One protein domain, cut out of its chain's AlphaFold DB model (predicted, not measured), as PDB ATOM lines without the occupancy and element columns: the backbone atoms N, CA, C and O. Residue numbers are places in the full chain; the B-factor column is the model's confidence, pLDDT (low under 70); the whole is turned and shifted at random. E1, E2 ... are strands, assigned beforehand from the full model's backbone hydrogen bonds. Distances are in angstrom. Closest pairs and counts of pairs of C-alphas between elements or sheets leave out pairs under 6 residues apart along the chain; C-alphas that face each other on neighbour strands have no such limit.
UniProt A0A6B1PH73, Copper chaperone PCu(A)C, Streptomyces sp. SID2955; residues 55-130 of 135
ATOM      1  N   ARG A  55       4.865  36.952 -43.750       96.31
ATOM      2  CA  ARG A  55       4.490  36.828 -42.347       96.31
ATOM      3  C   ARG A  55       2.980  36.970 -42.211       96.31
ATOM      4  O   ARG A  55       2.399  37.949 -42.672       96.31
ATOM      5  N   VAL A  56       2.349  36.006 -41.545       95.31
ATOM      6  CA  VAL A  56       0.903  36.003 -41.284       95.31
ATOM      7  C   VAL A  56       0.659  36.238 -39.799       95.31
ATOM      8  O   VAL A  56       1.268  35.588 -38.950       95.31
ATOM      9  N   THR A  57      -0.220  37.181 -39.478       94.50
ATOM     10  CA  THR A  57      -0.571  37.565 -38.104       94.50
ATOM     11  C   THR A  57      -2.073  37.814 -37.972       94.50
ATOM     12  O   THR A  57      -2.800  37.845 -38.966       94.50
ATOM     13  N   GLU A  58      -2.542  37.970 -36.729       90.38
ATOM     14  CA  GLU A  58      -3.915  38.386 -36.399       90.38
ATOM     15  C   GLU A  58      -5.026  37.566 -37.072       90.38
ATOM     16  O   GLU A  58      -6.049  38.098 -37.516       90.38
ATOM     17  N   GLY A  59      -4.817  36.250 -37.135       90.25
ATOM     18  CA  GLY A  59      -5.819  35.316 -37.624       90.25
ATOM     19  C   GLY A  59      -7.059  35.335 -36.736       90.25
ATOM     20  O   GLY A  59      -6.979  35.048 -35.541       90.25
ATOM     21  N   ARG A  60      -8.209  35.656 -37.327       91.12
ATOM     22  CA  ARG A  60      -9.515  35.615 -36.660       91.12
ATOM     23  C   ARG A  60     -10.549  34.970 -37.565       91.12
ATOM     24  O   ARG A  60     -10.587  35.246 -38.761       91.12
ATOM     25  N   VAL A  61     -11.397  34.131 -36.987       90.00
ATOM     26  CA  VAL A  61     -12.487  33.442 -37.684       90.00
ATOM     27  C   VAL A  61     -13.787  33.853 -37.016       90.00
ATOM     28  O   VAL A  61     -13.874  33.844 -35.787       90.00
ATOM     29  N   LEU A  62     -14.779  34.258 -37.804       86.81
ATOM     30  CA  LEU A  62     -16.098  34.563 -37.256       86.81
ATOM     31  C   LEU A  62     -16.807  33.270 -36.850       86.81
ATOM     32  O   LEU A  62     -16.593  32.207 -37.434       86.81
ATOM     33  N   LEU A  63     -17.667  33.338 -35.840       84.62
ATOM     34  CA  LEU A  63     -18.518  32.195 -35.538       84.62
ATOM     35  C   LEU A  63     -19.614  32.101 -36.608       84.62
ATOM     36  O   LEU A  63     -20.179  33.135 -36.978       84.62
ATOM     37  N   PRO A  64     -19.930  30.890 -37.095       79.19
ATOM     38  CA  PRO A  64     -21.094  30.689 -37.942       79.19
ATOM     39  C   PRO A  64     -22.351  31.213 -37.239       79.19
ATOM     40  O   PRO A  64     -22.605  30.901 -36.073       79.19
ATOM     41  N   ILE A  65     -23.134  32.029 -37.940       72.69
ATOM     42  CA  ILE A  65     -24.442  32.479 -37.453       72.69
ATOM     43  C   ILE A  65     -25.420  31.308 -37.604       72.69
ATOM     44  O   ILE A  65     -25.370  30.589 -38.602       72.69
ATOM     45  N   ALA A  66     -26.302  31.104 -36.620       66.94
ATOM     46  CA  ALA A  66     -27.260  29.999 -36.614       66.94
ATOM     47  C   ALA A  66     -28.015  29.893 -37.957       66.94
ATOM     48  O   ALA A  66     -28.693  30.830 -38.369       66.94
ATOM     49  N   GLY A  67     -27.869  28.746 -38.632       69.19
ATOM     50  CA  GLY A  67     -28.470  28.469 -39.944       69.19
ATOM     51  C   GLY A  67     -27.553  28.681 -41.158       69.19
ATOM     52  O   GLY A  67     -27.910  28.237 -42.245       69.19
ATOM     53  N   SER A  68     -26.367  29.282 -40.995       69.69
ATOM     54  CA  SER A  68     -25.338  29.389 -42.040       69.69
ATOM     55  C   SER A  68     -24.148  28.489 -41.717       69.69
ATOM     56  O   SER A  68     -23.531  28.626 -40.665       69.69
ATOM     57  N   ALA A  69     -23.793  27.597 -42.643       72.62
ATOM     58  CA  ALA A  69     -22.541  26.841 -42.571       72.62
ATOM     59  C   ALA A  69     -21.326  27.673 -43.029       72.62
ATOM     60  O   ALA A  69     -20.184  27.273 -42.804       72.62
ATOM     61  N   GLU A  70     -21.558  28.826 -43.666       79.44
ATOM     62  CA  GLU A  70     -20.492  29.721 -44.105       79.44
ATOM     63  C   GLU A  70     -19.983  30.583 -42.949       79.44
ATOM     64  O   GLU A  70     -20.755  31.171 -42.186       79.44
ATOM     65  N   THR A  71     -18.658  30.693 -42.870       87.25
ATOM     66  CA  THR A  71     -17.949  31.658 -42.032       87.25
ATOM     67  C   THR A  71     -16.814  32.310 -42.827       87.25
ATOM     68  O   THR A  71     -16.421  31.821 -43.886       87.25
ATOM     69  N   ALA A  72     -16.284  33.418 -42.316       88.50
ATOM     70  CA  ALA A  72     -15.144  34.126 -42.876       88.50
ATOM     71  C   ALA A  72     -13.965  34.123 -41.898       88.50
ATOM     72  O   ALA A  72     -14.126  34.316 -40.688       88.50
ATOM     73  N   ALA A  73     -12.769  33.944 -42.453       90.88
ATOM     74  CA  ALA A  73     -11.505  34.109 -41.759       90.88
ATOM     75  C   ALA A  73     -10.781  35.345 -42.298       90.88
ATOM     76  O   ALA A  73     -10.801  35.613 -43.498       90.88
ATOM     77  N   PHE A  74     -10.127  36.081 -41.407       91.38
ATOM     78  CA  PHE A  74      -9.380  37.286 -41.730       91.38
ATOM     79  C   PHE A  74      -7.977  37.181 -41.158       91.38
ATOM     80  O   PHE A  74      -7.793  36.755 -40.017       91.38
ATOM     81  N   PHE A  75      -7.007  37.615 -41.950       93.06
ATOM     82  CA  PHE A  75      -5.597  37.608 -41.603       93.06
ATOM     83  C   PHE A  75      -4.971  38.946 -41.966       93.06
ATOM     84  O   PHE A  75      -5.432  39.648 -42.871       93.06
ATOM     85  N   ARG A  76      -3.877  39.269 -41.287       94.69
ATOM     86  CA  ARG A  76      -2.943  40.292 -41.730       94.69
ATOM     87  C   ARG A  76      -1.724  39.597 -42.315       94.69
ATOM     88  O   ARG A  76      -1.081  38.807 -41.622       94.69
ATOM     89  N   ILE A  77      -1.433  39.868 -43.579       95.44
ATOM     90  CA  ILE A  77      -0.337  39.242 -44.320       95.44
ATOM     91  C   ILE A  77       0.633  40.334 -44.746       95.44
ATOM     92  O   ILE A  77       0.244  41.259 -45.449       95.44
ATOM     93  N   THR A  78       1.891  40.222 -44.341       96.62
ATOM     94  CA  THR A  78       2.951  41.176 -44.681       96.62
ATOM     95  C   THR A  78       4.021  40.470 -45.494       96.62
ATOM     96  O   THR A  78       4.449  39.377 -45.121       96.62
ATOM     97  N   ASN A  79       4.462  41.081 -46.591       95.94
ATOM     98  CA  ASN A  79       5.616  40.620 -47.351       95.94
ATOM     99  C   ASN A  79       6.834  41.467 -46.968       95.94
ATOM    100  O   ASN A  79       7.012  42.579 -47.450       95.94
ATOM    101  N   GLU A  80       7.680  40.930 -46.097       94.69
ATOM    102  CA  GLU A  80       8.926  41.561 -45.640       94.69
ATOM    103  C   GLU A  80      10.069  41.400 -46.671       94.69
ATOM    104  O   GLU A  80      11.194  41.842 -46.437       94.69
ATOM    105  N   GLY A  81       9.807  40.729 -47.799       92.75
ATOM    106  CA  GLY A  81      10.765  40.508 -48.876       92.75
ATOM    107  C   GLY A  81      10.838  41.659 -49.882       92.75
ATOM    108  O   GLY A  81      10.001  42.557 -49.908       92.75
ATOM    109  N   GLY A  82      11.852  41.604 -50.745       92.56
ATOM    110  CA  GLY A  82      12.139  42.605 -51.777       92.56
ATOM    111  C   GLY A  82      11.506  42.310 -53.139       92.56
ATOM    112  O   GLY A  82      11.823  42.989 -54.111       92.56
ATOM    113  N   SER A  83      10.640  41.301 -53.229       93.19
ATOM    114  CA  SER A  83       9.927  40.910 -54.446       93.19
ATOM    115  C   SER A  83       8.451  40.688 -54.136       93.19
ATOM    116  O   SER A  83       8.113  40.315 -53.014       93.19
ATOM    117  N   SER A  84       7.573  40.943 -55.106       93.88
ATOM    118  CA  SER A  84       6.129  40.784 -54.940       93.88
ATOM    119  C   SER A  84       5.726  39.316 -54.806       93.88
ATOM    120  O   SER A  84       6.388  38.419 -55.327       93.88
ATOM    121  N   ASP A  85       4.610  39.085 -54.123       95.19
ATOM    122  CA  ASP A  85       3.996  37.767 -53.978       95.19
ATOM    123  C   ASP A  85       2.494  37.827 -54.265       95.19
ATOM    124  O   ASP A  85       1.909  38.901 -54.464       95.19
ATOM    125  N   ARG A  86       1.850  36.664 -54.304       94.75
ATOM    126  CA  ARG A  86       0.427  36.528 -54.571       94.75
ATOM    127  C   ARG A  86      -0.190  35.438 -53.705       94.75
ATOM    128  O   ARG A  86       0.146  34.263 -53.818       94.75
ATOM    129  N   LEU A  87      -1.193  35.816 -52.918       92.88
ATOM    130  CA  LEU A  87      -2.066  34.858 -52.257       92.88
ATOM    131  C   LEU A  87      -3.040  34.283 -53.289       92.88
ATOM    132  O   LEU A  87      -3.891  35.009 -53.796       92.88
ATOM    133  N   VAL A  88      -2.907  32.994 -53.600       93.31
ATOM    134  CA  VAL A  88      -3.728  32.289 -54.610       93.31
ATOM    135  C   VAL A  88      -4.768  31.348 -54.009       93.31
ATOM    136  O   VAL A  88      -5.646  30.855 -54.706       93.31
ATOM    137  N   GLY A  89      -4.676  31.057 -52.715       89.06
ATOM    138  CA  GLY A  89      -5.596  30.134 -52.074       89.06
ATOM    139  C   GLY A  89      -5.296  29.941 -50.601       89.06
ATOM    140  O   GLY A  89      -4.249  30.339 -50.092       89.06
ATOM    141  N   VAL A  90      -6.249  29.319 -49.922       87.69
ATOM    142  CA  VAL A  90      -6.162  28.938 -48.515       87.69
ATOM    143  C   VAL A  90      -6.703  27.521 -48.408       87.69
ATOM    144  O   VAL A  90      -7.659  27.165 -49.090       87.69
ATOM    145  N   THR A  91      -6.091  26.700 -47.564       88.94
ATOM    146  CA  THR A  91      -6.572  25.347 -47.274       88.94
ATOM    147  C   THR A  91      -6.861  25.227 -45.785       88.94
ATOM    148  O   THR A  91      -6.179  25.832 -44.958       88.94
ATOM    149  N   SER A  92      -7.910  24.489 -45.433       86.50
ATOM    150  CA  SER A  92      -8.268  24.223 -44.041       86.50
ATOM    151  C   SER A  92      -8.964  22.875 -43.938       86.50
ATOM    152  O   SER A  92      -9.921  22.612 -44.662       86.50
ATOM    153  N   SER A  93      -8.515  22.035 -43.007       87.69
ATOM    154  CA  SER A  93      -9.171  20.760 -42.696       87.69
ATOM    155  C   SER A  93     -10.518  20.944 -41.988       87.69
ATOM    156  O   SER A  93     -11.344  20.037 -42.009       87.69
ATOM    157  N   GLY A  94     -10.763  22.112 -41.384       83.75
ATOM    158  CA  GLY A  94     -12.019  22.446 -40.705       83.75
ATOM    159  C   GLY A  94     -13.111  23.008 -41.621       83.75
ATOM    160  O   GLY A  94     -14.189  23.333 -41.135       83.75
ATOM    161  N   ALA A  95     -12.844  23.145 -42.924       82.44
ATOM    162  CA  ALA A  95     -13.773  23.702 -43.907       82.44
ATOM    163  C   ALA A  95     -14.071  22.668 -45.013       82.44
ATOM    164  O   ALA A  95     -13.512  22.755 -46.107       82.44
ATOM    165  N   PRO A  96     -14.945  21.673 -44.757       76.19
ATOM    166  CA  PRO A  96     -15.221  20.591 -45.707       76.19
ATOM    167  C   PRO A  96     -15.870  21.070 -47.016       76.19
ATOM    168  O   PRO A  96     -15.728  20.411 -48.039       76.19
ATOM    169  N   GLY A  97     -16.540  22.230 -47.004       79.94
ATOM    170  CA  GLY A  97     -17.082  22.886 -48.201       79.94
ATOM    171  C   GLY A  97     -16.046  23.640 -49.043       79.94
ATOM    172  O   GLY A  97     -16.409  24.246 -50.045       79.94
ATOM    173  N   GLY A  98     -14.770  23.611 -48.649       83.25
ATOM    174  CA  GLY A  98     -13.699  24.366 -49.288       83.25
ATOM    175  C   GLY A  98     -13.525  25.771 -48.711       83.25
ATOM    176  O   GLY A  98     -14.293  26.241 -47.870       83.25
ATOM    177  N   VAL A  99     -12.460  26.439 -49.153       87.38
ATOM    178  CA  VAL A  99     -12.137  27.816 -48.772       87.38
ATOM    179  C   VAL A  99     -11.981  28.632 -50.047       87.38
ATOM    180  O   VAL A  99     -11.257  28.235 -50.958       87.38
ATOM    181  N   HIS A 100     -12.644  29.784 -50.101       87.88
ATOM    182  CA  HIS A 100     -12.569  30.706 -51.229       87.88
ATOM    183  C   HIS A 100     -12.056  32.064 -50.764       87.88
ATOM    184  O   HIS A 100     -12.477  32.570 -49.721       87.88
ATOM    185  N   LEU A 101     -11.172  32.668 -51.557       88.44
ATOM    186  CA  LEU A 101     -10.781  34.057 -51.365       88.44
ATOM    187  C   LEU A 101     -11.903  34.966 -51.862       88.44
ATOM    188  O   LEU A 101     -12.535  34.718 -52.892       88.44
ATOM    189  N   SER A 102     -12.155  36.039 -51.123       84.50
ATOM    190  CA  SER A 102     -13.190  36.993 -51.489       84.50
ATOM    191  C   SER A 102     -12.784  38.422 -51.198       84.50
ATOM    192  O   SER A 102     -12.323  38.719 -50.097       84.50
ATOM    193  N   GLY A 103     -13.019  39.294 -52.174       81.06
ATOM    194  CA  GLY A 103     -12.893  40.734 -52.036       81.06
ATOM    195  C   GLY A 103     -14.193  41.368 -51.554       81.06
ATOM    196  O   GLY A 103     -15.291  40.875 -51.840       81.06
ATOM    197  N   HIS A 104     -14.068  42.481 -50.840       77.06
ATOM    198  CA  HIS A 104     -15.203  43.318 -50.472       77.06
ATOM    199  C   HIS A 104     -15.296  44.493 -51.443       77.06
ATOM    200  O   HIS A 104     -14.318  45.214 -51.634       77.06
ATOM    201  N   ARG A 105     -16.464  44.704 -52.060       70.06
ATOM    202  CA  ARG A 105     -16.693  45.856 -52.936       70.06
ATOM    203  C   ARG A 105     -17.885  46.666 -52.451       70.06
ATOM    204  O   ARG A 105     -18.978  46.137 -52.252       70.06
ATOM    205  N   MET A 106     -17.665  47.968 -52.309       64.56
ATOM    206  CA  MET A 106     -18.743  48.937 -52.142       64.56
ATOM    207  C   MET A 106     -19.373  49.197 -53.515       64.56
ATOM    208  O   MET A 106     -18.674  49.523 -54.478       64.56
ATOM    209  N   GLY A 107     -20.683  48.992 -53.624       61.81
ATOM    210  CA  GLY A 107     -21.486  49.453 -54.754       61.81
ATOM    211  C   GLY A 107     -21.825  50.941 -54.629       61.81
ATOM    212  O   GLY A 107     -21.360  51.627 -53.721       61.81
ATOM    213  N   SER A 108     -22.654  51.461 -55.536       56.72
ATOM    214  CA  SER A 108     -23.246  52.791 -55.365       56.72
ATOM    215  C   SER A 108     -24.298  52.763 -54.247       56.72
ATOM    216  O   SER A 108     -25.191  51.918 -54.253       56.72
ATOM    217  N   GLY A 109     -24.205  53.697 -53.296       64.44
ATOM    218  CA  GLY A 109     -25.081  53.758 -52.117       64.44
ATOM    219  C   GLY A 109     -24.551  52.958 -50.919       64.44
ATOM    220  O   GLY A 109     -23.357  52.706 -50.811       64.44
ATOM    221  N   ALA A 110     -25.438  52.567 -49.997       58.66
ATOM    222  CA  ALA A 110     -25.101  51.804 -48.785       58.66
ATOM    223  C   ALA A 110     -25.035  50.279 -49.023       58.66
ATOM    224  O   ALA A 110     -25.389  49.482 -48.155       58.66
ATOM    225  N   THR A 111     -24.630  49.863 -50.222       59.50
ATOM    226  CA  THR A 111     -24.658  48.466 -50.667       59.50
ATOM    227  C   THR A 111     -23.245  47.908 -50.718       59.50
ATOM    228  O   THR A 111     -22.399  48.372 -51.478       59.50
ATOM    229  N   ALA A 112     -23.001  46.878 -49.917       64.12
ATOM    230  CA  ALA A 112     -21.753  46.135 -49.879       64.12
ATOM    231  C   ALA A 112     -21.985  44.723 -50.412       64.12
ATOM    232  O   ALA A 112     -22.961  44.082 -50.018       64.12
ATOM    233  N   TYR A 113     -21.102  44.213 -51.270       69.19
ATOM    234  CA  TYR A 113     -21.184  42.821 -51.707       69.19
ATOM    235  C   TYR A 113     -19.811  42.162 -51.799       69.19
ATOM    236  O   TYR A 113     -18.776  42.803 -52.005       69.19
ATOM    237  N   ARG A 114     -19.824  40.844 -51.598       75.00
ATOM    238  CA  ARG A 114     -18.656  39.971 -51.665       75.00
ATOM    239  C   ARG A 114     -18.481  39.490 -53.099       75.00
ATOM    240  O   ARG A 114     -19.445  39.033 -53.707       75.00
ATOM    241  N   ILE A 115     -17.260  39.562 -53.621       81.56
ATOM    242  CA  ILE A 115     -16.919  39.036 -54.947       81.56
ATOM    243  C   ILE A 115     -15.830  37.975 -54.776       81.56
ATOM    244  O   ILE A 115     -14.840  38.249 -54.092       81.56
ATOM    245  N   PRO A 116     -15.983  36.771 -55.356       84.00
ATOM    246  CA  PRO A 116     -14.901  35.795 -55.411       84.00
ATOM    247  C   PRO A 116     -13.684  36.390 -56.123       84.00
ATOM    248  O   PRO A 116     -13.828  37.045 -57.154       84.00
ATOM    249  N   VAL A 117     -12.493  36.165 -55.580       88.19
ATOM    250  CA  VAL A 117     -11.239  36.566 -56.228       88.19
ATOM    251  C   VAL A 117     -10.318  35.363 -56.315       88.19
ATOM    252  O   VAL A 117     -10.172  34.627 -55.346       88.19
ATOM    253  N   ASP A 118      -9.677  35.168 -57.463       88.88
ATOM    254  CA  ASP A 118      -8.762  34.036 -57.652       88.88
ATOM    255  C   ASP A 118      -7.423  34.268 -56.953       88.88
ATOM    256  O   ASP A 118      -6.714  33.331 -56.594       88.88
ATOM    257  N   SER A 119      -7.041  35.538 -56.785       90.81
ATOM    258  CA  SER A 119      -5.800  35.887 -56.111       90.81
ATOM    259  C   SER A 119      -5.743  37.337 -55.647       90.81
ATOM    260  O   SER A 119      -6.446  38.197 -56.178       90.81
ATOM    261  N   VAL A 120      -4.857  37.606 -54.686       91.31
ATOM    262  CA  VAL A 120      -4.543  38.952 -54.190       91.31
ATOM    263  C   VAL A 120      -3.029  39.152 -54.206       91.31
ATOM    264  O   VAL A 120      -2.289  38.330 -53.668       91.31
ATOM    265  N   GLY A 121      -2.561  40.216 -54.859       92.44
ATOM    266  CA  GLY A 121      -1.143  40.581 -54.886       92.44
ATOM    267  C   GLY A 121      -0.703  41.254 -53.587       92.44
ATOM    268  O   GLY A 121      -1.477  41.991 -52.982       92.44
ATOM    269  N   ILE A 122       0.539  41.009 -53.176       94.06
ATOM    270  CA  ILE A 122       1.179  41.639 -52.018       94.06
ATOM    271  C   ILE A 122       2.554  42.133 -52.473       94.06
ATOM    272  O   ILE A 122       3.457  41.330 -52.732       94.06
ATOM    273  N   GLY A 123       2.711  43.449 -52.629       93.94
ATOM    274  CA  GLY A 123       3.971  44.051 -53.058       93.94
ATOM    275  C   GLY A 123       5.120  43.805 -52.077       93.94
ATOM    276  O   GLY A 123       4.921  43.396 -50.934       93.94
ATOM    277  N   ALA A 124       6.347  44.044 -52.539       92.88
ATOM    278  CA  ALA A 124       7.531  44.010 -51.686       92.88
ATOM    279  C   ALA A 124       7.418  45.070 -50.577       92.88
ATOM    280  O   ALA A 124       7.167  46.238 -50.869       92.88
ATOM    281  N   GLY A 125       7.587  44.673 -49.316       92.25
ATOM    282  CA  GLY A 125       7.421  45.552 -48.154       92.25
ATOM    283  C   GLY A 125       5.970  45.929 -47.823       92.25
ATOM    284  O   GLY A 125       5.743  46.686 -46.879       92.25
ATOM    285  N   GLU A 126       4.981  45.428 -48.568       94.56
ATOM    286  CA  GLU A 126       3.575  45.780 -48.369       94.56
ATOM    287  C   GLU A 126       2.849  44.820 -47.421       94.56
ATOM    288  O   GLU A 126       3.303  43.715 -47.108       94.56
ATOM    289  N   SER A 127       1.682  45.261 -46.950       93.62
ATOM    290  CA  SER A 127       0.799  44.473 -46.096       93.62
ATOM    291  C   SER A 127      -0.627  44.451 -46.629       93.62
ATOM    292  O   SER A 127      -1.215  45.493 -46.903       93.62
ATOM    293  N   LEU A 128      -1.200  43.254 -46.689       91.88
ATOM    294  CA  LEU A 128      -2.610  42.991 -46.924       91.88
ATOM    295  C   LEU A 128      -3.324  42.839 -45.577       91.88
ATOM    296  O   LEU A 128      -3.051  41.906 -44.815       91.88
ATOM    297  N   SER A 129      -4.253  43.746 -45.282       91.88
ATOM    298  CA  SER A 129      -5.057  43.713 -44.059       91.88
ATOM    299  C   SER A 129      -6.482  43.287 -44.376       91.88
ATOM    300  O   SER A 129      -7.286  44.100 -44.828       91.88
ATOM    301  N   MET A 130      -6.822  42.028 -44.098       90.19
ATOM    302  CA  MET A 130      -8.175  41.544 -44.349       90.19
ATOM    303  C   MET A 130      -9.139  41.942 -43.231       90.19
ATOM    304  O   MET A 130      -8.828  41.843 -42.037       90.19
TER     305      MET A 130
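This is residues 55 to 130 of the 135 residues of the protein "Copper chaperone PCu(A)C" of Streptomyces sp. SID2955 (UniProt A0A6B1PH73). A small three-strand sheet, E1, E2 and E7, has the short strand pair E3 and E6 partly over one face, and the hairpin E4 and E5 reaches away from both as an arm. Residues 88 to 101, with no named element, loop out on the opposite side from the tip of that arm. The printed part has 76 residues with seven named strands, E1 to E7 in order, and no named helix; the class is all strand, though under half of the residues, 33, are in named elements. The sheet's order is E1, E2, E7, antiparallel. The whole is loose, with a radius of gyration of the C-alphas of 14.2 A and spans of 44 by 37 by 21 A.

E1, residues 55 to 61, runs 17.9 A from C-alpha 55 at (4.490, 36.828, -42.347). E2, residues 73 to 79, spans 19.2 A. E3 is residues 85 to 87, E4 102 to 106 with 13.2 A, E5 112 to 116 with 13.6 A, and E6 120 to 122. E7, residues 127 to 129, ends at C-alpha 129 at (-5.057, 43.713, -44.059).

The hairpin E1 and E2 is antiparallel at 170 degrees, with N 57 and O 76 2.8 A apart. E2, the inner strand, is antiparallel to E7, with N 77 and O 128 at 2.9 A. E3 and E6 are antiparallel at 147 degrees, with N 87 and O 120 at 2.8 A. The closest C-alphas of E2 and E6, Asn 79 and Ile 122, are 6.5 A apart. In the hairpin E4 and E5, N 103 and O 115 are 2.8 A apart. E4 is apart from E1, E2 and E7.

The C-alphas of Gly 67 and Gly 82 are the two farthest apart, at 44.6 A. The printed part has no cut. The links E1 to E2 and E3 to E4 are long. Mean pLDDT of the printed part is 84.9; residues 66 to 68 and 106 to 113 are under 70.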